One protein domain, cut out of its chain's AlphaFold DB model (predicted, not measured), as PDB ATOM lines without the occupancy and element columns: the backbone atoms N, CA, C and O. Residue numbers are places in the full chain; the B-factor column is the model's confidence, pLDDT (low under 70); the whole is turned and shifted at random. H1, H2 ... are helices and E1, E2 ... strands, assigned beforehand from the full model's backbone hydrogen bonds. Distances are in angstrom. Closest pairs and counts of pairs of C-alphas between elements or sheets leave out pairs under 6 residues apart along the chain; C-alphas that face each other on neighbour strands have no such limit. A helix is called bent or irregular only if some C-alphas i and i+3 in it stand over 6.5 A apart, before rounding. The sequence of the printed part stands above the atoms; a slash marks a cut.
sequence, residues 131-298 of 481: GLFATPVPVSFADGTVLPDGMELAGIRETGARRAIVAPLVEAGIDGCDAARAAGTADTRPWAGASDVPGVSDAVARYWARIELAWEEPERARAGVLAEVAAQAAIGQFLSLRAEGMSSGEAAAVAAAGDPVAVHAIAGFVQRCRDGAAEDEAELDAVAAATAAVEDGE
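This is residues 131 to 298 of the 481 residues of an uncharacterized protein of Amycolatopsis niigatensis (UniProt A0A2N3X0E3). One long helix, H4, runs through the middle; H1 and H3 pack on its first part, H5 and H6 on its later part, and H7 crosses it on the side away from H1. A small two-strand hairpin, E1 and E2, sticks out on the H1 side of this helical body. The printed part has 168 residues, with two strands and then seven helices, E1 E2 H1 H2 H3 H4 H5 H6 H7; the sheet is E1 - E2, antiparallel, and the class is mostly helix. The whole is compact, with a radius of gyration of the C-alphas of 16.6 A, and only just flat, spanning 51 by 44 by 24 A.

E1, residues 138 to 140, and E2, residues 146 to 148, form an antiparallel hairpin, with N 139 and O 147 at 2.7 A and N 147 and O 139 at 2.9 A, within hydrogen-bond range. H1, residues 163 to 182, and H3, residues 200 to 212, touch at a steep tilt of 41 degrees, closest at the C-alphas of Val 170 and Val 200, 5.4 A. H2, residues 190 to 193, touches both, for instance H1 at the C-alphas of Cys 177 and Pro 190, 5.3 A. H4, residues 218 to 243, is the hub, and H1, H3 and H4 form a bundle, three helices side by side. With residues 222 to 234 alone H4 touches H1 at a shallow tilt of 22 degrees, opposite ways, closest at the C-alphas of Arg 163 and Ala 230, 5.1 A. H5, residues 248 to 256, makes a helical hairpin with H4, the closest C-alphas being Ala 234 and Ala 255, 5.1 A. H6, residues 260 to 275, and H7, residues 279 to 298, are a helical hairpin at a steep tilt of 42 degrees, closest at the C-alphas of Gly 268 and Ala 286, 4.9 A. H7 touches H4 closest at the C-alphas of Ala 227 and Thr 291, 5.2 A. Every O i to N i+4 pair is within hydrogen-bond range in H3, H4, H5 and H6, 14 of 16 in H1 and 15 of 16 in H7; H2 is too short for one.

E1 begins at C-alpha 138, (19.919, 140.340, -27.937). H1 is 27.7 A long, H3 18.5 A, H4 37.3 A, H6 22.1 A and H7 28.0 A. H7 has a kink of 29 degrees near residue 292 and ends at C-alpha 298, (-4.763, 150.181, -52.281). H7 is irregular, C-alphas 295 and 298 being 9.3 A apart, and H2 only just, C-alphas 190 and 193 being 6.7 A apart.

The C-alphas farthest apart, Gly 184 and Gly 245, are 51.3 A from each other. The printed part has no cut, and the link from E2 to H1, residues 149 to 162, is long; within it residues 152 to 153 pair antiparallel with residues 156 to 157. The mean pLDDT of the printed part is 81.6, and it is under 70 at residues 131 to 142, 144 to 160, 185 to 188 and 190.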
ATOM      1  N   GLY A 131       3.166 141.582 -27.969       57.50
ATOM      2  CA  GLY A 131       3.665 141.029 -29.215       57.50
ATOM      3  C   GLY A 131       4.933 140.194 -29.029       57.50
ATOM      4  O   GLY A 131       5.823 140.507 -28.235       57.50
ATOM      5  N   LEU A 132       5.064 139.135 -29.827       64.06
ATOM      6  CA  LEU A 132       6.201 138.207 -29.752       64.06
ATOM      7  C   LEU A 132       7.549 138.906 -29.994       64.06
ATOM      8  O   LEU A 132       8.579 138.477 -29.477       64.06
ATOM      9  N   PHE A 133       7.523 140.019 -30.733       69.19
ATOM     10  CA  PHE A 133       8.682 140.861 -31.042       69.19
ATOM     11  C   PHE A 133       8.746 142.149 -30.209       69.19
ATOM     12  O   PHE A 133       9.606 143.008 -30.432       69.19
ATOM     13  N   ALA A 134       7.865 142.288 -29.218       62.41
ATOM     14  CA  ALA A 134       7.890 143.406 -28.290       62.41
ATOM     15  C   ALA A 134       9.004 143.298 -27.241       62.41
ATOM     16  O   ALA A 134       9.468 144.307 -26.700       62.41
ATOM     17  N   THR A 135       9.475 142.077 -26.993       65.06
ATOM     18  CA  THR A 135      10.591 141.811 -26.085       65.06
ATOM     19  C   THR A 135      11.911 142.271 -26.712       65.06
ATOM     20  O   THR A 135      12.116 142.046 -27.907       65.06
ATOM     21  N   PRO A 136      12.826 142.885 -25.938       63.34
ATOM     22  CA  PRO A 136      14.137 143.246 -26.451       63.34
ATOM     23  C   PRO A 136      14.914 142.037 -26.979       63.34
ATOM     24  O   PRO A 136      14.989 140.992 -26.326       63.34
ATOM     25  N   VAL A 137      15.514 142.191 -28.154       62.34
ATOM     26  CA  VAL A 137      16.268 141.146 -28.851       62.34
ATOM     27  C   VAL A 137      17.754 141.308 -28.536       62.34
ATOM     28  O   VAL A 137      18.272 142.418 -28.638       62.34
ATOM     29  N   PRO A 138      18.482 140.242 -28.158       64.38
ATOM     30  CA  PRO A 138      19.919 140.340 -27.937       64.38
ATOM     31  C   PRO A 138      20.661 140.585 -29.259       64.38
ATOM     32  O   PRO A 138      20.608 139.761 -30.170       64.38
ATOM     33  N   VAL A 139      21.413 141.679 -29.335       62.25
ATOM     34  CA  VAL A 139      22.319 142.006 -30.437       62.25
ATOM     35  C   VAL A 139      23.757 141.754 -30.030       62.25
ATOM     36  O   VAL A 139      24.211 142.188 -28.971       62.25
ATOM     37  N   SER A 140      24.477 141.029 -30.884       67.12
ATOM     38  CA  SER A 140      25.886 140.699 -30.689       67.12
ATOM     39  C   SER A 140      26.781 141.640 -31.494       67.12
ATOM     40  O   SER A 140      26.643 141.750 -32.710       67.12
ATOM     41  N   PHE A 141      27.741 142.273 -30.829       62.47
ATOM     42  CA  PHE A 141      28.736 143.151 -31.434       62.47
ATOM     43  C   PHE A 141      29.995 142.373 -31.834       62.47
ATOM     44  O   PHE A 141      30.293 141.298 -31.308       62.47
ATOM     45  N   ALA A 142      30.779 142.939 -32.758       66.00
ATOM     46  CA  ALA A 142      32.005 142.319 -33.272       66.00
ATOM     47  C   ALA A 142      33.086 142.078 -32.195       66.00
ATOM     48  O   ALA A 142      33.996 141.277 -32.405       66.00
ATOM     49  N   ASP A 143      32.994 142.758 -31.051       70.75
ATOM     50  CA  ASP A 143      33.872 142.578 -29.892       70.75
ATOM     51  C   ASP A 143      33.394 141.479 -28.918       70.75
ATOM     52  O   ASP A 143      34.058 141.215 -27.915       70.75
ATOM     53  N   GLY A 144      32.276 140.811 -29.225       63.94
ATOM     54  CA  GLY A 144      31.673 139.759 -28.407       63.94
ATOM     55  C   GLY A 144      30.696 140.262 -27.342       63.94
ATOM     56  O   GLY A 144      30.170 139.448 -26.582       63.94
ATOM     57  N   THR A 145      30.434 141.570 -27.270       68.38
ATOM     58  CA  THR A 145      29.401 142.138 -26.393       68.38
ATOM     59  C   THR A 145      28.014 141.725 -26.883       68.38
ATOM     60  O   THR A 145      27.765 141.738 -28.084       68.38
ATOM     61  N   VAL A 146      27.099 141.383 -25.970       65.31
ATOM     62  CA  VAL A 146      25.690 141.105 -26.295       65.31
ATOM     63  C   VAL A 146      24.798 142.037 -25.490       65.31
ATOM     64  O   VAL A 146      24.788 141.943 -24.262       65.31
ATOM     65  N   LEU A 147      24.072 142.929 -26.165       61.06
ATOM     66  CA  LEU A 147      23.157 143.885 -25.537       61.06
ATOM     67  C   LEU A 147      21.735 143.654 -26.037       61.06
ATOM     68  O   LEU A 147      21.571 143.375 -27.216       61.06
ATOM     69  N   PRO A 148      20.699 143.788 -25.198       63.31
ATOM     70  CA  PRO A 148      19.347 143.916 -25.719       63.31
ATOM     71  C   PRO A 148      19.249 145.172 -26.592       63.31
ATOM     72  O   PRO A 148      19.828 146.214 -26.272       63.31
ATOM     73  N   ASP A 149      18.525 145.064 -27.694       60.12
ATOM     74  CA  ASP A 149      18.290 146.171 -28.603       60.12
ATOM     75  C   ASP A 149      17.587 147.347 -27.897       60.12
ATOM     76  O   ASP A 149      16.840 147.187 -26.929       60.12
ATOM     77  N   GLY A 150      17.882 148.569 -28.340       54.66
ATOM     78  CA  GLY A 150      17.347 149.787 -27.726       54.66
ATOM     79  C   GLY A 150      18.001 150.214 -26.400       54.66
ATOM     80  O   GLY A 150      17.803 151.374 -26.016       54.66
ATOM     81  N   MET A 151      18.818 149.366 -25.748       54.75
ATOM     82  CA  MET A 151      19.639 149.764 -24.594       54.75
ATOM     83  C   MET A 151      20.869 150.577 -25.013       54.75
ATOM     84  O   MET A 151      21.568 150.261 -25.975       54.75
ATOM     85  N   GLU A 152      21.164 151.617 -24.234       49.47
ATOM     86  CA  GLU A 152      22.394 152.397 -24.346       49.47
ATOM     87  C   GLU A 152      23.418 151.917 -23.311       49.47
ATOM     88  O   GLU A 152      23.130 151.858 -22.115       49.47
ATOM     89  N   LEU A 153      24.641 151.615 -23.752       42.09
ATOM     90  CA  LEU A 153      25.760 151.325 -22.857       42.09
ATOM     91  C   LEU A 153      26.938 152.238 -23.172       42.09
ATOM     92  O   LEU A 153      27.468 152.250 -24.279       42.09
ATOM     93  N   ALA A 154      27.357 153.008 -22.165       41.16
ATOM     94  CA  ALA A 154      28.512 153.904 -22.236       41.16
ATOM     95  C   ALA A 154      28.483 154.896 -23.424       41.16
ATOM     96  O   ALA A 154      29.532 155.222 -23.981       41.16
ATOM     97  N   GLY A 155      27.298 155.386 -23.807       36.50
ATOM     98  CA  GLY A 155      27.132 156.326 -24.922       36.50
ATOM     99  C   GLY A 155      27.104 155.678 -26.310       36.50
ATOM    100  O   GLY A 155      27.050 156.394 -27.309       36.50
ATOM    101  N   ILE A 156      27.152 154.343 -26.395       38.97
ATOM    102  CA  ILE A 156      26.953 153.588 -27.634       38.97
ATOM    103  C   ILE A 156      25.550 152.988 -27.570       38.97
ATOM    104  O   ILE A 156      25.281 152.081 -26.780       38.97
ATOM    105  N   ARG A 157      24.644 153.530 -28.385       50.97
ATOM    106  CA  ARG A 157      23.283 153.022 -28.555       50.97
ATOM    107  C   ARG A 157      23.158 152.461 -29.958       50.97
ATOM    108  O   ARG A 157      23.372 153.180 -30.933       50.97
ATOM    109  N   GLU A 158      22.806 151.186 -30.067       50.75
ATOM    110  CA  GLU A 158      22.303 150.672 -31.332       50.75
ATOM    111  C   GLU A 158      20.879 151.205 -31.507       50.75
ATOM    112  O   GLU A 158      19.920 150.709 -30.923       50.75
ATOM    113  N   THR A 159      20.758 152.306 -32.245       53.72
ATOM    114  CA  THR A 159      19.486 152.984 -32.541       53.72
ATOM    115  C   THR A 159      18.841 152.468 -33.826       53.72
ATOM    116  O   THR A 159      18.045 153.174 -34.438       53.72
ATOM    117  N   GLY A 160      19.230 151.280 -34.294       64.81
ATOM    118  CA  GLY A 160      18.580 150.646 -35.435       64.81
ATOM    119  C   GLY A 160      17.159 150.215 -35.075       64.81
ATOM    120  O   GLY A 160      16.879 149.890 -33.921       64.81
ATOM    121  N   ALA A 161      16.257 150.207 -36.054       76.81
ATOM    122  CA  ALA A 161      14.915 149.679 -35.846       76.81
ATOM    123  C   ALA A 161      14.971 148.163 -35.592       76.81
ATOM    124  O   ALA A 161      15.558 147.431 -36.391       76.81
ATOM    125  N   ARG A 162      14.314 147.676 -34.533       81.56
ATOM    126  CA  ARG A 162      14.271 146.258 -34.130       81.56
ATOM    127  C   ARG A 162      13.852 145.349 -35.276       81.56
ATOM    128  O   ARG A 162      14.432 144.282 -35.480       81.56
ATOM    129  N   ARG A 163      12.880 145.795 -36.078       83.81
ATOM    130  CA  ARG A 163      12.413 145.074 -37.271       83.81
ATOM    131  C   ARG A 163      13.542 144.728 -38.251       83.81
ATOM    132  O   ARG A 163      13.461 143.699 -38.908       83.81
ATOM    133  N   ALA A 164      14.608 145.531 -38.327       83.62
ATOM    134  CA  ALA A 164      15.751 145.274 -39.207       83.62
ATOM    135  C   ALA A 164      16.580 144.052 -38.771       83.62
ATOM    136  O   ALA A 164      17.359 143.534 -39.566       83.62
ATOM    137  N   ILE A 165      16.398 143.589 -37.531       82.81
ATOM    138  CA  ILE A 165      17.017 142.376 -36.993       82.81
ATOM    139  C   ILE A 165      16.072 141.182 -37.161       82.81
ATOM    140  O   ILE A 165      16.489 140.134 -37.649       82.81
ATOM    141  N   VAL A 166      14.801 141.325 -36.764       83.31
ATOM    142  CA  VAL A 166      13.867 140.186 -36.688       83.31
ATOM    143  C   VAL A 166      13.225 139.819 -38.026       83.31
ATOM    144  O   VAL A 166      13.075 138.631 -38.302       83.31
ATOM    145  N   ALA A 167      12.893 140.791 -38.884       87.69
ATOM    146  CA  ALA A 167      12.203 140.510 -40.144       87.69
ATOM    147  C   ALA A 167      13.025 139.616 -41.098       87.69
ATOM    148  O   ALA A 167      12.460 138.637 -41.583       87.69
ATOM    149  N   PRO A 168      14.348 139.825 -41.292       88.88
ATOM    150  CA  PRO A 168      15.157 138.931 -42.129       88.88
ATOM    151  C   PRO A 168      15.231 137.489 -41.604       88.88
ATOM    152  O   PRO A 168      15.363 136.547 -42.381       88.88
ATOM    153  N   LEU A 169      15.155 137.298 -40.281       88.00
ATOM    154  CA  LEU A 169      15.158 135.965 -39.671       88.00
ATOM    155  C   LEU A 169      13.834 135.236 -39.910       88.00
ATOM    156  O   LEU A 169      13.840 134.031 -40.162       88.00
ATOM    157  N   VAL A 170      12.715 135.961 -39.841       90.31
ATOM    158  CA  VAL A 170      11.392 135.421 -40.179       90.31
ATOM    159  C   VAL A 170      11.323 135.099 -41.668       90.31
ATOM    160  O   VAL A 170      10.929 133.992 -42.015       90.31
ATOM    161  N   GLU A 171      11.778 136.003 -42.535       93.56
ATOM    162  CA  GLU A 171      11.811 135.797 -43.986       93.56
ATOM    163  C   GLU A 171      12.613 134.544 -44.367       93.56
ATOM    164  O   GLU A 171      12.100 133.680 -45.074       93.56
ATOM    165  N   ALA A 172      13.811 134.367 -43.798       91.38
ATOM    166  CA  ALA A 172      14.611 133.161 -44.011       91.38
ATOM    167  C   ALA A 172      13.914 131.878 -43.513       91.38
ATOM    168  O   ALA A 172      14.065 130.811 -44.109       91.38
ATOM    169  N   GLY A 173      13.147 131.964 -42.421       90.94
ATOM    170  CA  GLY A 173      12.340 130.850 -41.924       90.94
ATOM    171  C   GLY A 173      11.164 130.508 -42.846       90.94
ATOM    172  O   GLY A 173      10.919 129.329 -43.103       90.94
ATOM    173  N   ILE A 174      10.478 131.523 -43.382       94.00
ATOM    174  CA  ILE A 174       9.416 131.368 -44.389       94.00
ATOM    175  C   ILE A 174       9.989 130.712 -45.654       94.00
ATOM    176  O   ILE A 174       9.430 129.723 -46.126       94.00
ATOM    177  N   ASP A 175      11.142 131.172 -46.146       93.25
ATOM    178  CA  ASP A 175      11.828 130.570 -47.299       93.25
ATOM    179  C   ASP A 175      12.161 129.088 -47.067       93.25
ATOM    180  O   ASP A 175      12.044 128.258 -47.973       93.25
ATOM    181  N   GLY A 176      12.547 128.733 -45.837       89.31
ATOM    182  CA  GLY A 176      12.752 127.345 -45.424       89.31
ATOM    183  C   GLY A 176      11.473 126.505 -45.507       89.31
ATOM    184  O   GLY A 176      11.508 125.388 -46.033       89.31
ATOM    185  N   CYS A 177      10.342 127.046 -45.043       87.75
ATOM    186  CA  CYS A 177       9.030 126.406 -45.161       87.75
ATOM    187  C   CYS A 177       8.605 126.213 -46.623       87.75
ATOM    188  O   CYS A 177       8.181 125.115 -46.994       87.75
ATOM    189  N   ASP A 178       8.777 127.232 -47.464       90.19
ATOM    190  CA  ASP A 178       8.452 127.170 -48.893       90.19
ATOM    191  C   ASP A 178       9.308 126.135 -49.630       90.19
ATOM    192  O   ASP A 178       8.796 125.335 -50.420       90.19
ATOM    193  N   ALA A 179      10.608 126.081 -49.327       88.81
ATOM    194  CA  ALA A 179      11.513 125.080 -49.881       88.81
ATOM    195  C   ALA A 179      11.122 123.653 -49.461       88.81
ATOM    196  O   ALA A 179      11.131 122.740 -50.292       88.81
ATOM    197  N   ALA A 180      10.740 123.454 -48.196       84.12
ATOM    198  CA  ALA A 180      10.254 122.169 -47.699       84.12
ATOM    199  C   ALA A 180       8.942 121.749 -48.391       84.12
ATOM    200  O   ALA A 180       8.795 120.601 -48.826       84.12
ATOM    201  N   ARG A 181       8.004 122.684 -48.575       84.38
ATOM    202  CA  ARG A 181       6.750 122.441 -49.304       84.38
ATOM    203  C   ARG A 181       7.016 122.064 -50.762       84.38
ATOM    204  O   ARG A 181       6.485 121.062 -51.242       84.38
ATOM    205  N   ALA A 182       7.893 122.797 -51.449       86.12
ATOM    206  CA  ALA A 182       8.282 122.509 -52.830       86.12
ATOM    207  C   ALA A 182       8.990 121.150 -52.982       86.12
ATOM    208  O   ALA A 182       8.809 120.462 -53.989       86.12
ATOM    209  N   ALA A 183       9.765 120.732 -51.979       84.75
ATOM    210  CA  ALA A 183      10.426 119.430 -51.952       84.75
ATOM    211  C   ALA A 183       9.467 118.255 -51.675       84.75
ATOM    212  O   ALA A 183       9.883 117.096 -51.766       84.75
ATOM    213  N   GLY A 184       8.204 118.523 -51.323       78.75
ATOM    214  CA  GLY A 184       7.243 117.496 -50.925       78.75
ATOM    215  C   GLY A 184       7.660 116.754 -49.653       78.75
ATOM    216  O   GLY A 184       7.273 115.598 -49.458       78.75
ATOM    217  N   THR A 185       8.491 117.371 -48.805       68.25
ATOM    218  CA  THR A 185       8.897 116.759 -47.538       68.25
ATOM    219  C   THR A 185       7.689 116.637 -46.619       68.25
ATOM    220  O   THR A 185       7.025 117.625 -46.324       68.25
ATOM    221  N   ALA A 186       7.431 115.422 -46.126       58.19
ATOM    222  CA  ALA A 186       6.396 115.130 -45.129       58.19
ATOM    223  C   ALA A 186       6.793 115.609 -43.718       58.19
ATOM    224  O   ALA A 186       6.526 114.929 -42.725       58.19
ATOM    225  N   ASP A 187       7.513 116.728 -43.633       59.56
ATOM    226  CA  ASP A 187       7.986 117.245 -42.363       59.56
ATOM    227  C   ASP A 187       6.809 117.881 -41.629       59.56
ATOM    228  O   ASP A 187       6.160 118.796 -42.125       59.56
ATOM    229  N   THR A 188       6.484 117.353 -40.452       62.72
ATOM    230  CA  THR A 188       5.291 117.791 -39.706       62.72
ATOM    231  C   THR A 188       5.442 119.190 -39.103       62.72
ATOM    232  O   THR A 188       4.454 119.742 -38.617       62.72
ATOM    233  N   ARG A 189       6.669 119.744 -39.092       73.38
ATOM    234  CA  ARG A 189       7.018 121.065 -38.541       73.38
ATOM    235  C   ARG A 189       8.180 121.720 -39.307       73.38
ATOM    236  O   ARG A 189       9.270 121.843 -38.748       73.38
ATOM    237  N   PRO A 190       7.984 122.158 -40.560       67.12
ATOM    238  CA  PRO A 190       9.054 122.764 -41.361       67.12
ATOM    239  C   PRO A 190       9.649 124.036 -40.728       67.12
ATOM    240  O   PRO A 190      10.812 124.355 -40.956       67.12
ATOM    241  N   TRP A 191       8.905 124.707 -39.844       77.94
ATOM    242  CA  TRP A 191       9.369 125.873 -39.088       77.94
ATOM    243  C   TRP A 191      10.361 125.546 -37.956       77.94
ATOM    244  O   TRP A 191      10.954 126.460 -37.393       77.94
ATOM    245  N   ALA A 192      10.585 124.270 -37.611       74.81
ATOM    246  CA  ALA A 192      11.500 123.878 -36.531       74.81
ATOM    247  C   ALA A 192      12.982 124.200 -36.820       74.81
ATOM    248  O   ALA A 192      13.809 124.121 -35.916       74.81
ATOM    249  N   GLY A 193      13.318 124.539 -38.070       72.44
ATOM    250  CA  GLY A 193      14.637 125.036 -38.468       72.44
ATOM    251  C   GLY A 193      14.799 126.560 -38.389       72.44
ATOM    252  O   GLY A 193      15.848 127.061 -38.787       72.44
ATOM    253  N   ALA A 194      13.778 127.296 -37.935       81.38
ATOM    254  CA  ALA A 194      13.839 128.748 -37.781       81.38
ATOM    255  C   ALA A 194      14.810 129.173 -36.659       81.38
ATOM    256  O   ALA A 194      15.198 128.374 -35.811       81.38
ATOM    257  N   SER A 195      15.207 130.448 -36.666       80.31
ATOM    258  CA  SER A 195      16.100 131.024 -35.648       80.31
ATOM    259  C   SER A 195      15.532 130.890 -34.226       80.31
ATOM    260  O   SER A 195      14.334 131.080 -34.021       80.31
ATOM    261  N   ASP A 196      16.410 130.675 -33.239       79.44
ATOM    262  CA  ASP A 196      16.077 130.633 -31.801       79.44
ATOM    263  C   ASP A 196      15.784 132.026 -31.200       79.44
ATOM    264  O   ASP A 196      15.548 132.161 -29.996       79.44
ATOM    265  N   VAL A 197      15.834 133.089 -32.011       78.56
ATOM    266  CA  VAL A 197      15.438 134.436 -31.579       78.56
ATOM    267  C   VAL A 197      13.959 134.422 -31.160       78.56
ATOM    268  O   VAL A 197      13.129 133.903 -31.916       78.56
ATOM    269  N   PRO A 198      13.604 134.996 -29.990       76.44
ATOM    270  CA  PRO A 198      12.228 135.012 -29.503       76.44
ATOM    271  C   PRO A 198      11.225 135.478 -30.565       76.44
ATOM    272  O   PRO A 198      11.460 136.465 -31.260       76.44
ATOM    273  N   GLY A 199      10.128 134.733 -30.708       80.44
ATOM    274  CA  GLY A 199       9.039 135.031 -31.640       80.44
ATOM    275  C   GLY A 199       9.248 134.579 -33.090       80.44
ATOM    276  O   GLY A 199       8.259 134.406 -33.802       80.44
ATOM    277  N   VAL A 200      10.482 134.321 -33.548       85.56
ATOM    278  CA  VAL A 200      10.740 133.980 -34.964       85.56
ATOM    279  C   VAL A 200      10.084 132.655 -35.353       85.56
ATOM    280  O   VAL A 200       9.327 132.610 -36.320       85.56
ATOM    281  N   SER A 201      10.315 131.586 -34.586       86.50
ATOM    282  CA  SER A 201       9.687 130.282 -34.851       86.50
ATOM    283  C   SER A 201       8.155 130.359 -34.843       86.50
ATOM    284  O   SER A 201       7.509 129.678 -35.636       86.50
ATOM    285  N   ASP A 202       7.568 131.175 -33.967       88.75
ATOM    286  CA  ASP A 202       6.114 131.334 -33.861       88.75
ATOM    287  C   ASP A 202       5.539 132.113 -35.054       88.75
ATOM    288  O   ASP A 202       4.497 131.742 -35.590       88.75
ATOM    289  N   ALA A 203       6.228 133.154 -35.530       89.94
ATOM    290  CA  ALA A 203       5.845 133.862 -36.753       89.94
ATOM    291  C   ALA A 203       5.896 132.945 -37.985       89.94
ATOM    292  O   ALA A 203       4.953 132.914 -38.772       89.94
ATOM    293  N   VAL A 204       6.948 132.131 -38.115       91.50
ATOM    294  CA  VAL A 204       7.077 131.159 -39.214       91.50
ATOM    295  C   VAL A 204       6.017 130.051 -39.103       91.50
ATOM    296  O   VAL A 204       5.453 129.625 -40.112       91.50
ATOM    297  N   ALA A 205       5.683 129.608 -37.889       89.25
ATOM    298  CA  ALA A 205       4.589 128.665 -37.667       89.25
ATOM    299  C   ALA A 205       3.225 129.263 -38.052       89.25
ATOM    300  O   ALA A 205       2.390 128.563 -38.627       89.25
ATOM    301  N   ARG A 206       2.997 130.554 -37.783       90.19
ATOM    302  CA  ARG A 206       1.780 131.263 -38.207       90.19
ATOM    303  C   ARG A 206       1.695 131.404 -39.719       90.19
ATOM    304  O   ARG A 206       0.633 131.131 -40.268       90.19
ATOM    305  N   TYR A 207       2.801 131.717 -40.393       93.00
ATOM    306  CA  TYR A 207       2.870 131.662 -41.855       93.00
ATOM    307  C   TYR A 207       2.420 130.293 -42.383       93.00
ATOM    308  O   TYR A 207       1.506 130.205 -43.200       93.00
ATOM    309  N   TRP A 208       3.003 129.217 -41.845       89.19
ATOM    310  CA  TRP A 208       2.644 127.853 -42.226       89.19
ATOM    311  C   TRP A 208       1.158 127.546 -41.982       89.19
ATOM    312  O   TRP A 208       0.490 126.951 -42.825       89.19
ATOM    313  N   ALA A 209       0.613 127.975 -40.841       89.12
ATOM    314  CA  ALA A 209      -0.799 127.802 -40.522       89.12
ATOM    315  C   ALA A 209      -1.719 128.544 -41.508       89.12
ATOM    316  O   ALA A 209      -2.729 127.979 -41.926       89.12
ATOM    317  N   ARG A 210      -1.365 129.768 -41.925       89.62
ATOM    318  CA  ARG A 210      -2.139 130.546 -42.908       89.62
ATOM    319  C   ARG A 210      -2.230 129.826 -44.258       89.62
ATOM    320  O   ARG A 210      -3.320 129.698 -44.811       89.62
ATOM    321  N   ILE A 211      -1.129 129.256 -44.747       90.25
ATOM    322  CA  ILE A 211      -1.126 128.568 -46.051       90.25
ATOM    323  C   ILE A 211      -1.742 127.158 -46.004       90.25
ATOM    324  O   ILE A 211      -2.457 126.776 -46.928       90.25
ATOM    325  N   GLU A 212      -1.494 126.370 -44.950       84.94
ATOM    326  CA  GLU A 212      -1.937 124.966 -44.897       84.94
ATOM    327  C   GLU A 212      -3.330 124.787 -44.285       84.94
ATOM    328  O   GLU A 212      -4.043 123.849 -44.640       84.94
ATOM    329  N   LEU A 213      -3.715 125.639 -43.329       82.38
ATOM    330  CA  LEU A 213      -4.990 125.511 -42.613       82.38
ATOM    331  C   LEU A 213      -6.032 126.499 -43.131       82.38
ATOM    332  O   LEU A 213      -7.194 126.122 -43.278       82.38
ATOM    333  N   ALA A 214      -5.621 127.738 -43.409       81.81
ATOM    334  CA  ALA A 214      -6.517 128.780 -43.909       81.81
ATOM    335  C   ALA A 214      -6.545 128.879 -45.445       81.81
ATOM    336  O   ALA A 214      -7.350 129.638 -45.977       81.81
ATOM    337  N   TRP A 215      -5.737 128.073 -46.151       85.31
ATOM    338  CA  TRP A 215      -5.668 128.025 -47.620       85.31
ATOM    339  C   TRP A 215      -5.385 129.385 -48.263       85.31
ATOM    340  O   TRP A 215      -5.824 129.663 -49.378       85.31
ATOM    341  N   GLU A 216      -4.659 130.233 -47.543       89.06
ATOM    342  CA  GLU A 216      -4.311 131.559 -48.014       89.06
ATOM    343  C   GLU A 216      -3.228 131.503 -49.095       89.06
ATOM    344  O   GLU A 216      -2.384 130.601 -49.124       89.06
ATOM    345  N   GLU A 217      -3.239 132.492 -49.988       90.62
ATOM    346  CA  GLU A 217      -2.182 132.658 -50.975       90.62
ATOM    347  C   GLU A 217      -0.822 132.887 -50.280       90.62
ATOM    348  O   GLU A 217      -0.714 133.776 -49.429       90.62
ATOM    349  N   PRO A 218       0.239 132.133 -50.638       89.56
ATOM    350  CA  PRO A 218       1.542 132.232 -49.979       89.56
ATOM    351  C   PRO A 218       2.149 133.637 -49.968       89.56
ATOM    352  O   PRO A 218       2.794 134.008 -48.988       89.56
ATOM    353  N   GLU A 219       1.953 134.419 -51.032       91.56
ATOM    354  CA  GLU A 219       2.469 135.791 -51.122       91.56
ATOM    355  C   GLU A 219       1.747 136.723 -50.143       91.56
ATOM    356  O   GLU A 219       2.407 137.450 -49.396       91.56
ATOM    357  N   ARG A 220       0.413 136.633 -50.064       90.75
ATOM    358  CA  ARG A 220      -0.398 137.402 -49.111       90.75
ATOM    359  C   ARG A 220      -0.085 137.012 -47.664       90.75
ATOM    360  O   ARG A 220       0.207 137.885 -46.850       90.75
ATOM    361  N   ALA A 221      -0.014 135.711 -47.368       92.50
ATOM    362  CA  ALA A 221       0.351 135.211 -46.042       92.50
ATOM    363  C   ALA A 221       1.762 135.660 -45.617       92.50
ATOM    364  O   ALA A 221       1.983 136.009 -44.455       92.50
ATOM    365  N   ARG A 222       2.724 135.675 -46.552       95.00
ATOM    366  CA  ARG A 222       4.085 136.176 -46.310       95.00
ATOM    367  C   ARG A 222       4.069 137.669 -45.993       95.00
ATOM    368  O   ARG A 222       4.662 138.069 -44.993       95.00
ATOM    369  N   ALA A 223       3.406 138.476 -46.822       94.25
ATOM    370  CA  ALA A 223       3.323 139.923 -46.633       94.25
ATOM    371  C   ALA A 223       2.681 140.276 -45.284       94.25
ATOM    372  O   ALA A 223       3.247 141.067 -44.530       94.25
ATOM    373  N   GLY A 224       1.575 139.613 -44.938       93.56
ATOM    374  CA  GLY A 224       0.886 139.798 -43.664       93.56
ATOM    375  C   GLY A 224       1.747 139.440 -42.452       93.56
ATOM    376  O   GLY A 224       1.874 140.232 -41.524       93.56
ATOM    377  N   VAL A 225       2.416 138.280 -42.460       94.38
ATOM    378  CA  VAL A 225       3.292 137.880 -41.340       94.38
ATOM    379  C   VAL A 225       4.478 138.832 -41.177       94.38
ATOM    380  O   VAL A 225       4.819 139.195 -40.051       94.38
ATOM    381  N   LEU A 226       5.111 139.265 -42.270       94.69
ATOM    382  CA  LEU A 226       6.214 140.227 -42.194       94.69
ATOM    383  C   LEU A 226       5.742 141.608 -41.713       94.69
ATOM    384  O   LEU A 226       6.460 142.251 -40.943       94.69
ATOM    385  N   ALA A 227       4.542 142.041 -42.110       95.31
ATOM    386  CA  ALA A 227       3.930 143.273 -41.621       95.31
ATOM    387  C   ALA A 227       3.645 143.200 -40.113       95.31
ATOM    388  O   ALA A 227       4.023 144.108 -39.372       95.31
ATOM    389  N   GLU A 228       3.083 142.087 -39.641       93.69
ATOM    390  CA  GLU A 228       2.813 141.854 -38.221       93.69
ATOM    391  C   GLU A 228       4.106 141.914 -37.386       93.69
ATOM    392  O   GLU A 228       4.166 142.577 -36.348       93.69
ATOM    393  N   VAL A 229       5.176 141.268 -37.871       91.88
ATOM    394  CA  VAL A 229       6.508 141.294 -37.243       91.88
ATOM    395  C   VAL A 229       7.048 142.722 -37.175       91.88
ATOM    396  O   VAL A 229       7.559 143.138 -36.134       91.88
ATOM    397  N   ALA A 230       6.948 143.478 -38.273       92.56
ATOM    398  CA  ALA A 230       7.418 144.856 -38.340       92.56
ATOM    399  C   ALA A 230       6.648 145.763 -37.367       92.56
ATOM    400  O   ALA A 230       7.278 146.512 -36.618       92.56
ATOM    401  N   ALA A 231       5.319 145.644 -37.327       93.75
ATOM    402  CA  ALA A 231       4.444 146.404 -36.441       93.75
ATOM    403  C   ALA A 231       4.719 146.102 -34.956       93.75
ATOM    404  O   ALA A 231       4.973 147.025 -34.180       93.75
ATOM    405  N   GLN A 232       4.763 144.823 -34.562       91.75
ATOM    406  CA  GLN A 232       5.047 144.417 -33.176       91.75
ATOM    407  C   GLN A 232       6.440 144.854 -32.718       91.75
ATOM    408  O   GLN A 232       6.610 145.362 -31.608       91.75
ATOM    409  N   ALA A 233       7.450 144.680 -33.575       88.00
ATOM    410  CA  ALA A 233       8.810 145.108 -33.272       88.00
ATOM    411  C   ALA A 233       8.900 146.633 -33.100       88.00
ATOM    412  O   ALA A 233       9.593 147.107 -32.198       88.00
ATOM    413  N   ALA A 234       8.188 147.391 -33.938       90.56
ATOM    414  CA  ALA A 234       8.155 148.847 -33.892       90.56
ATOM    415  C   ALA A 234       7.443 149.377 -32.640       90.56
ATOM    416  O   ALA A 234       8.016 150.207 -31.937       90.56
ATOM    417  N   ILE A 235       6.250 148.870 -32.308       90.50
ATOM    418  CA  ILE A 235       5.523 149.275 -31.093       90.50
ATOM    419  C   ILE A 235       6.325 148.895 -29.845       90.50
ATOM    420  O   ILE A 235       6.539 149.728 -28.965       90.50
ATOM    421  N   GLY A 236       6.868 147.677 -29.786       84.88
ATOM    422  CA  GLY A 236       7.698 147.252 -28.661       84.88
ATOM    423  C   GLY A 236       8.951 148.106 -28.471       84.88
ATOM    424  O   GLY A 236       9.303 148.459 -27.342       84.88
ATOM    425  N   GLN A 237       9.622 148.482 -29.564       85.56
ATOM    426  CA  GLN A 237      10.757 149.395 -29.491       85.56
ATOM    427  C   GLN A 237      10.313 150.803 -29.089       85.56
ATOM    428  O   GLN A 237      10.945 151.390 -28.215       85.56
ATOM    429  N   PHE A 238       9.218 151.328 -29.648       88.19
ATOM    430  CA  PHE A 238       8.640 152.617 -29.261       88.19
ATOM    431  C   PHE A 238       8.406 152.681 -27.748       88.19
ATOM    432  O   PHE A 238       8.936 153.572 -27.084       88.19
ATOM    433  N   LEU A 239       7.717 151.693 -27.175       84.06
ATOM    434  CA  LEU A 239       7.447 151.610 -25.737       84.06
ATOM    435  C   LEU A 239       8.729 151.517 -24.905       84.06
ATOM    436  O   LEU A 239       8.849 152.169 -23.867       84.06
ATOM    437  N   SER A 240       9.724 150.762 -25.377       79.38
ATOM    438  CA  SER A 240      11.028 150.683 -24.717       79.38
ATOM    439  C   SER A 240      11.765 152.026 -24.731       79.38
ATOM    440  O   SER A 240      12.329 152.423 -23.715       79.38
ATOM    441  N   LEU A 241      11.764 152.744 -25.858       81.00
ATOM    442  CA  LEU A 241      12.395 154.061 -25.982       81.00
ATOM    443  C   LEU A 241      11.695 155.089 -25.090       81.00
ATOM    444  O   LEU A 241      12.361 155.880 -24.418       81.00
ATOM    445  N   ARG A 242      10.360 155.038 -25.041       84.19
ATOM    446  CA  ARG A 242       9.545 155.844 -24.130       84.19
ATOM    447  C   ARG A 242       9.939 155.559 -22.693       84.19
ATOM    448  O   ARG A 242      10.261 156.499 -21.977       84.19
ATOM    449  N   ALA A 243       9.995 154.300 -22.264       76.19
ATOM    450  CA  ALA A 243      10.359 153.936 -20.891       76.19
ATOM    451  C   ALA A 243      11.728 154.496 -20.436       76.19
ATOM    452  O   ALA A 243      11.897 154.793 -19.253       76.19
ATOM    453  N   GLU A 244      12.663 154.709 -21.367       75.25
ATOM    454  CA  GLU A 244      13.970 155.347 -21.129       75.25
ATOM    455  C   GLU A 244      13.924 156.893 -21.090       75.25
ATOM    456  O   GLU A 244      14.951 157.549 -20.925       75.25
ATOM    457  N   GLY A 245      12.740 157.495 -21.216       73.88
ATOM    458  CA  GLY A 245      12.521 158.943 -21.148       73.88
ATOM    459  C   GLY A 245      12.594 159.668 -22.493       73.88
ATOM    460  O   GLY A 245      12.741 160.887 -22.512       73.88
ATOM    461  N   MET A 246      12.513 158.952 -23.619       81.56
ATOM    462  CA  MET A 246      12.461 159.584 -24.941       81.56
ATOM    463  C   MET A 246      11.087 160.223 -25.199       81.56
ATOM    464  O   MET A 246      10.042 159.692 -24.801       81.56
ATOM    465  N   SER A 247      11.077 161.354 -25.908       82.19
ATOM    466  CA  SER A 247       9.829 161.979 -26.351       82.19
ATOM    467  C   SER A 247       9.080 161.076 -27.341       82.19
ATOM    468  O   SER A 247       9.690 160.276 -28.049       82.19
ATOM    469  N   SER A 248       7.750 161.207 -27.414       83.50
ATOM    470  CA  SER A 248       6.919 160.393 -28.315       83.50
ATOM    471  C   SER A 248       7.358 160.500 -29.781       83.50
ATOM    472  O   SER A 248       7.583 159.487 -30.439       83.50
ATOM    473  N   GLY A 249       7.601 161.719 -30.272       83.50
ATOM    474  CA  GLY A 249       8.035 161.937 -31.656       83.50
ATOM    475  C   GLY A 249       9.408 161.339 -31.978       83.50
ATOM    476  O   GLY A 249       9.575 160.725 -33.030       83.50
ATOM    477  N   GLU A 250      10.386 161.474 -31.078       83.50
ATOM    478  CA  GLU A 250      11.717 160.881 -31.273       83.50
ATOM    479  C   GLU A 250      11.662 159.351 -31.195       83.50
ATOM    480  O   GLU A 250      12.266 158.676 -32.029       83.50
ATOM    481  N   ALA A 251      10.893 158.801 -30.248       85.88
ATOM    482  CA  ALA A 251      10.708 157.361 -30.111       85.88
ATOM    483  C   ALA A 251      10.057 156.765 -31.363       85.88
ATOM    484  O   ALA A 251      10.527 155.746 -31.868       85.88
ATOM    485  N   ALA A 252       9.027 157.427 -31.899       88.56
ATOM    486  CA  ALA A 252       8.352 157.005 -33.120       88.56
ATOM    487  C   ALA A 252       9.300 157.025 -34.326       88.56
ATOM    488  O   ALA A 252       9.384 156.042 -35.061       88.56
ATOM    489  N   ALA A 253      10.071 158.103 -34.497       84.50
ATOM    490  CA  ALA A 253      11.016 158.230 -35.603       84.50
ATOM    491  C   ALA A 253      12.115 157.151 -35.569       84.50
ATOM    492  O   ALA A 253      12.445 156.574 -36.607       84.50
ATOM    493  N   VAL A 254      12.665 156.855 -34.386       85.00
ATOM    494  CA  VAL A 254      13.708 155.829 -34.213       85.00
ATOM    495  C   VAL A 254      13.145 154.423 -34.414       85.00
ATOM    496  O   VAL A 254      13.740 153.634 -35.145       85.00
ATOM    497  N   ALA A 255      12.004 154.109 -33.795       87.06
ATOM    498  CA  ALA A 255      11.409 152.778 -33.870       87.06
ATOM    499  C   ALA A 255      10.883 152.448 -35.276       87.06
ATOM    500  O   ALA A 255      11.055 151.325 -35.750       87.06
ATOM    501  N   ALA A 256      10.292 153.427 -35.970       88.88
ATOM    502  CA  ALA A 256       9.806 153.226 -37.329       88.88
ATOM    503  C   ALA A 256      10.937 153.182 -38.366       88.88
ATOM    504  O   ALA A 256      10.888 152.396 -39.317       88.88
ATOM    505  N   ALA A 257      11.953 154.039 -38.204       85.94
ATOM    506  CA  ALA A 257      13.042 154.229 -39.163       85.94
ATOM    507  C   ALA A 257      12.553 154.377 -40.622       85.94
ATOM    508  O   ALA A 257      13.150 153.821 -41.546       85.94
ATOM    509  N   GLY A 258      11.441 155.100 -40.814       84.00
ATOM    510  CA  GLY A 258      10.836 155.379 -42.121       84.00
ATOM    511  C   GLY A 258      10.128 154.198 -42.796       84.00
ATOM    512  O   GLY A 258       9.755 154.314 -43.958       84.00
ATOM    513  N   ASP A 259       9.949 153.068 -42.110       91.62
ATOM    514  CA  ASP A 259       9.176 151.942 -42.639       91.62
ATOM    515  C   ASP A 259       7.667 152.224 -42.565       91.62
ATOM    516  O   ASP A 259       7.176 152.510 -41.472       91.62
ATOM    517  N   PRO A 260       6.918 152.156 -43.683       92.31
ATOM    518  CA  PRO A 260       5.505 152.531 -43.699       92.31
ATOM    519  C   PRO A 260       4.634 151.719 -42.735       92.31
ATOM    520  O   PRO A 260       3.759 152.296 -42.093       92.31
ATOM    521  N   VAL A 261       4.900 150.416 -42.586       95.31
ATOM    522  CA  VAL A 261       4.144 149.532 -41.682       95.31
ATOM    523  C   VAL A 261       4.399 149.931 -40.236       95.31
ATOM    524  O   VAL A 261       3.467 150.124 -39.460       95.31
ATOM    525  N   ALA A 262       5.668 150.128 -39.881       94.19
ATOM    526  CA  ALA A 262       6.058 150.564 -38.550       94.19
ATOM    527  C   ALA A 262       5.517 151.965 -38.210       94.19
ATOM    528  O   ALA A 262       5.070 152.195 -37.085       94.19
ATOM    529  N   VAL A 263       5.531 152.897 -39.173       94.81
ATOM    530  CA  VAL A 263       4.939 154.232 -39.009       94.81
ATOM    531  C   VAL A 263       3.434 154.128 -38.766       94.81
ATOM    532  O   VAL A 263       2.939 154.753 -37.829       94.81
ATOM    533  N   HIS A 264       2.713 153.347 -39.579       96.00
ATOM    534  CA  HIS A 264       1.266 153.169 -39.435       96.00
ATOM    535  C   HIS A 264       0.912 152.537 -38.089       96.00
ATOM    536  O   HIS A 264       0.067 153.074 -37.379       96.00
ATOM    537  N   ALA A 265       1.631 151.487 -37.684       95.25
ATOM    538  CA  ALA A 265       1.434 150.812 -36.406       95.25
ATOM    539  C   ALA A 265       1.651 151.751 -35.206       95.25
ATOM    540  O   ALA A 265       0.802 151.842 -34.323       95.25
ATOM    541  N   ILE A 266       2.751 152.511 -35.166       93.69
ATOM    542  CA  ILE A 266       3.004 153.439 -34.049       93.69
ATOM    543  C   ILE A 266       1.979 154.581 -34.044       93.69
ATOM    544  O   ILE A 266       1.481 154.958 -32.983       93.69
ATOM    545  N   ALA A 267       1.641 155.134 -35.212       91.62
ATOM    546  CA  ALA A 267       0.645 156.196 -35.306       91.62
ATOM    547  C   ALA A 267      -0.748 155.716 -34.873       91.62
ATOM    548  O   ALA A 267      -1.418 156.428 -34.124       91.62
ATOM    549  N   GLY A 268      -1.151 154.513 -35.291       91.12
ATOM    550  CA  GLY A 268      -2.390 153.858 -34.875       91.12
ATOM    551  C   GLY A 268      -2.426 153.613 -33.368       91.12
ATOM    552  O   GLY A 268      -3.385 154.011 -32.714       91.12
ATOM    553  N   PHE A 269      -1.343 153.076 -32.797       92.25
ATOM    554  CA  PHE A 269      -1.210 152.845 -31.356       92.25
ATOM    555  C   PHE A 269      -1.393 154.140 -30.552       92.25
ATOM    556  O   PHE A 269      -2.211 154.209 -29.632       92.25
ATOM    557  N   VAL A 270      -0.666 155.199 -30.925       90.25
ATOM    558  CA  VAL A 270      -0.754 156.500 -30.246       90.25
ATOM    559  C   VAL A 270      -2.151 157.104 -30.396       90.25
ATOM    560  O   VAL A 270      -2.669 157.674 -29.437       90.25
ATOM    561  N   GLN A 271      -2.782 156.955 -31.563       86.94
ATOM    562  CA  GLN A 271      -4.139 157.444 -31.791       86.94
ATOM    563  C   GLN A 271      -5.178 156.690 -30.947       86.94
ATOM    564  O   GLN A 271      -6.024 157.323 -30.330       86.94
ATOM    565  N   ARG A 272      -5.096 155.360 -30.840       87.38
ATOM    566  CA  ARG A 272      -6.000 154.580 -29.974       87.38
ATOM    567  C   ARG A 272      -5.822 154.949 -28.500       87.38
ATOM    568  O   ARG A 272      -6.807 155.121 -27.786       87.38
ATOM    569  N   CYS A 273      -4.584 155.190 -28.064       88.81
ATOM    570  CA  CYS A 273      -4.312 155.717 -26.725       88.81
ATOM    571  C   CYS A 273      -4.927 157.110 -26.513       88.81
ATOM    572  O   CYS A 273      -5.524 157.353 -25.462       88.81
ATOM    573  N   ARG A 274      -4.804 158.013 -27.501       88.44
ATOM    574  CA  ARG A 274      -5.434 159.349 -27.512       88.44
ATOM    575  C   ARG A 274      -6.948 159.244 -27.324       88.44
ATOM    576  O   ARG A 274      -7.510 159.966 -26.502       88.44
ATOM    577  N   ASP A 275      -7.566 158.290 -28.012       84.62
ATOM    578  CA  ASP A 275      -9.006 158.025 -27.964       84.62
ATOM    579  C   ASP A 275      -9.451 157.374 -26.635       84.62
ATOM    580  O   ASP A 275     -10.638 157.326 -26.328       84.62
ATOM    581  N   GLY A 276      -8.502 156.948 -25.794       83.12
ATOM    582  CA  GLY A 276      -8.753 156.421 -24.452       83.12
ATOM    583  C   GLY A 276      -8.674 154.903 -24.320       83.12
ATOM    584  O   GLY A 276      -8.846 154.417 -23.204       83.12
ATOM    585  N   ALA A 277      -8.361 154.171 -25.393       84.81
ATOM    586  CA  ALA A 277      -8.137 152.727 -25.324       84.81
ATOM    587  C   ALA A 277      -6.974 152.389 -24.375       84.81
ATOM    588  O   ALA A 277      -6.064 153.209 -24.172       84.81
ATOM    589  N   ALA A 278      -7.006 151.194 -23.785       82.81
ATOM    590  CA  ALA A 278      -5.869 150.660 -23.038       82.81
ATOM    591  C   ALA A 278      -4.691 150.374 -23.991       82.81
ATOM    592  O   ALA A 278      -4.893 150.139 -25.181       82.81
ATOM    593  N   GLU A 279      -3.447 150.435 -23.500       84.06
ATOM    594  CA  GLU A 279      -2.264 150.271 -24.368       84.06
ATOM    595  C   GLU A 279      -2.181 148.867 -25.003       84.06
ATOM    596  O   GLU A 279      -1.695 148.735 -26.122       84.06
ATOM    597  N   ASP A 280      -2.671 147.821 -24.341       82.88
ATOM    598  CA  ASP A 280      -2.708 146.460 -24.892       82.88
ATOM    599  C   ASP A 280      -3.753 146.303 -26.008       82.88
ATOM    600  O   ASP A 280      -3.445 145.752 -27.065       82.88
ATOM    601  N   GLU A 281      -4.954 146.850 -25.821       84.44
ATOM    602  CA  GLU A 281      -5.982 146.930 -26.869       84.44
ATOM    603  C   GLU A 281      -5.494 147.776 -28.055       84.44
ATOM    604  O   GLU A 281      -5.579 147.358 -29.211       84.44
ATOM    605  N   ALA A 282      -4.892 148.934 -27.770       88.25
ATOM    606  CA  ALA A 282      -4.319 149.821 -28.774       88.25
ATOM    607  C   ALA A 282      -3.192 149.154 -29.579       88.25
ATOM    608  O   ALA A 282      -3.069 149.417 -30.775       88.25
ATOM    609  N   GLU A 283      -2.357 148.318 -28.950       88.88
ATOM    610  CA  GLU A 283      -1.316 147.547 -29.638       88.88
ATOM    611  C   GLU A 283      -1.937 146.549 -30.615       88.88
ATOM    612  O   GLU A 283      -1.537 146.515 -31.781       88.88
ATOM    613  N   LEU A 284      -2.911 145.758 -30.162       87.12
ATOM    614  CA  LEU A 284      -3.559 144.740 -30.989       87.12
ATOM    615  C   LEU A 284      -4.258 145.364 -32.200       87.12
ATOM    616  O   LEU A 284      -4.016 144.928 -33.328       87.12
ATOM    617  N   ASP A 285      -5.045 146.419 -31.978       90.50
ATOM    618  CA  ASP A 285      -5.741 147.149 -33.042       90.50
ATOM    619  C   ASP A 285      -4.747 147.731 -34.053       90.50
ATOM    620  O   ASP A 285      -4.920 147.600 -35.265       90.50
ATOM    621  N   ALA A 286      -3.667 148.350 -33.571       92.69
ATOM    622  CA  ALA A 286      -2.688 148.994 -34.436       92.69
ATOM    623  C   ALA A 286      -1.865 147.995 -35.261       92.69
ATOM    624  O   ALA A 286      -1.575 148.255 -36.431       92.69
ATOM    625  N   VAL A 287      -1.498 146.848 -34.679       93.31
ATOM    626  CA  VAL A 287      -0.821 145.764 -35.406       93.31
ATOM    627  C   VAL A 287      -1.745 145.189 -36.473       93.31
ATOM    628  O   VAL A 287      -1.306 144.971 -37.605       93.31
ATOM    629  N   ALA A 288      -3.016 144.966 -36.139       92.69
ATOM    630  CA  ALA A 288      -3.992 144.441 -37.079       92.69
ATOM    631  C   ALA A 288      -4.238 145.423 -38.236       92.69
ATOM    632  O   ALA A 288      -4.185 145.011 -39.393       92.69
ATOM    633  N   ALA A 289      -4.398 146.720 -37.947       93.25
ATOM    634  CA  ALA A 289      -4.615 147.753 -38.962       93.25
ATOM    635  C   ALA A 289      -3.417 147.871 -39.917       93.25
ATOM    636  O   ALA A 289      -3.587 147.870 -41.135       93.25
ATOM    637  N   ALA A 290      -2.193 147.884 -39.378       95.19
ATOM    638  CA  ALA A 290      -0.976 147.927 -40.187       95.19
ATOM    639  C   ALA A 290      -0.788 146.668 -41.048       95.19
ATOM    640  O   ALA A 290      -0.285 146.748 -42.167       95.19
ATOM    641  N   THR A 291      -1.213 145.507 -40.544       94.56
ATOM    642  CA  THR A 291      -1.171 144.243 -41.290       94.56
ATOM    643  C   THR A 291      -2.200 144.241 -42.422       94.56
ATOM    644  O   THR A 291      -1.839 143.979 -43.568       94.56
ATOM    645  N   ALA A 292      -3.450 144.618 -42.136       93.19
ATOM    646  CA  ALA A 292      -4.517 144.732 -43.131       93.19
ATOM    647  C   ALA A 292      -4.164 145.742 -44.236       93.19
ATOM    648  O   ALA A 292      -4.326 145.454 -45.420       93.19
ATOM    649  N   ALA A 293      -3.568 146.884 -43.879       94.12
ATOM    650  CA  ALA A 293      -3.119 147.886 -44.842       94.12
ATOM    651  C   ALA A 293      -2.068 147.362 -45.838       94.12
ATOM    652  O   ALA A 293      -2.014 147.837 -46.976       94.12
ATOM    653  N   VAL A 294      -1.235 146.395 -45.435       94.50
ATOM    654  CA  VAL A 294      -0.272 145.727 -46.325       94.50
ATOM    655  C   VAL A 294      -0.947 144.657 -47.170       94.50
ATOM    656  O   VAL A 294      -0.675 144.567 -48.364       94.50
ATOM    657  N   GLU A 295      -1.806 143.846 -46.560       90.69
ATOM    658  CA  GLU A 295      -2.476 142.740 -47.243       90.69
ATOM    659  C   GLU A 295      -3.463 143.215 -48.313       90.69
ATOM    660  O   GLU A 295      -3.554 142.599 -49.377       90.69
ATOM    661  N   ASP A 296      -4.173 144.310 -48.047       89.56
ATOM    662  CA  ASP A 296      -5.178 144.875 -48.949       89.56
ATOM    663  C   ASP A 296      -4.614 146.005 -49.820       89.56
ATOM    664  O   ASP A 296      -5.214 146.378 -50.827       89.56
ATOM    665  N   GLY A 297      -3.443 146.550 -49.479       89.12
ATOM    666  CA  GLY A 297      -2.766 147.570 -50.275       89.12
ATOM    667  C   GLY A 297      -3.663 148.780 -50.555       89.12
ATOM    668  O   GLY A 297      -4.134 149.447 -49.635       89.12
ATOM    669  N   GLU A 298      -3.897 149.076 -51.836       88.94
ATOM    670  CA  GLU A 298      -4.763 150.181 -52.281       88.94
ATOM    671  C   GLU A 298      -6.260 149.937 -51.999       88.94
ATOM    672  O   GLU A 298      -7.051 150.884 -51.944       88.94
TER     673      GLU A 298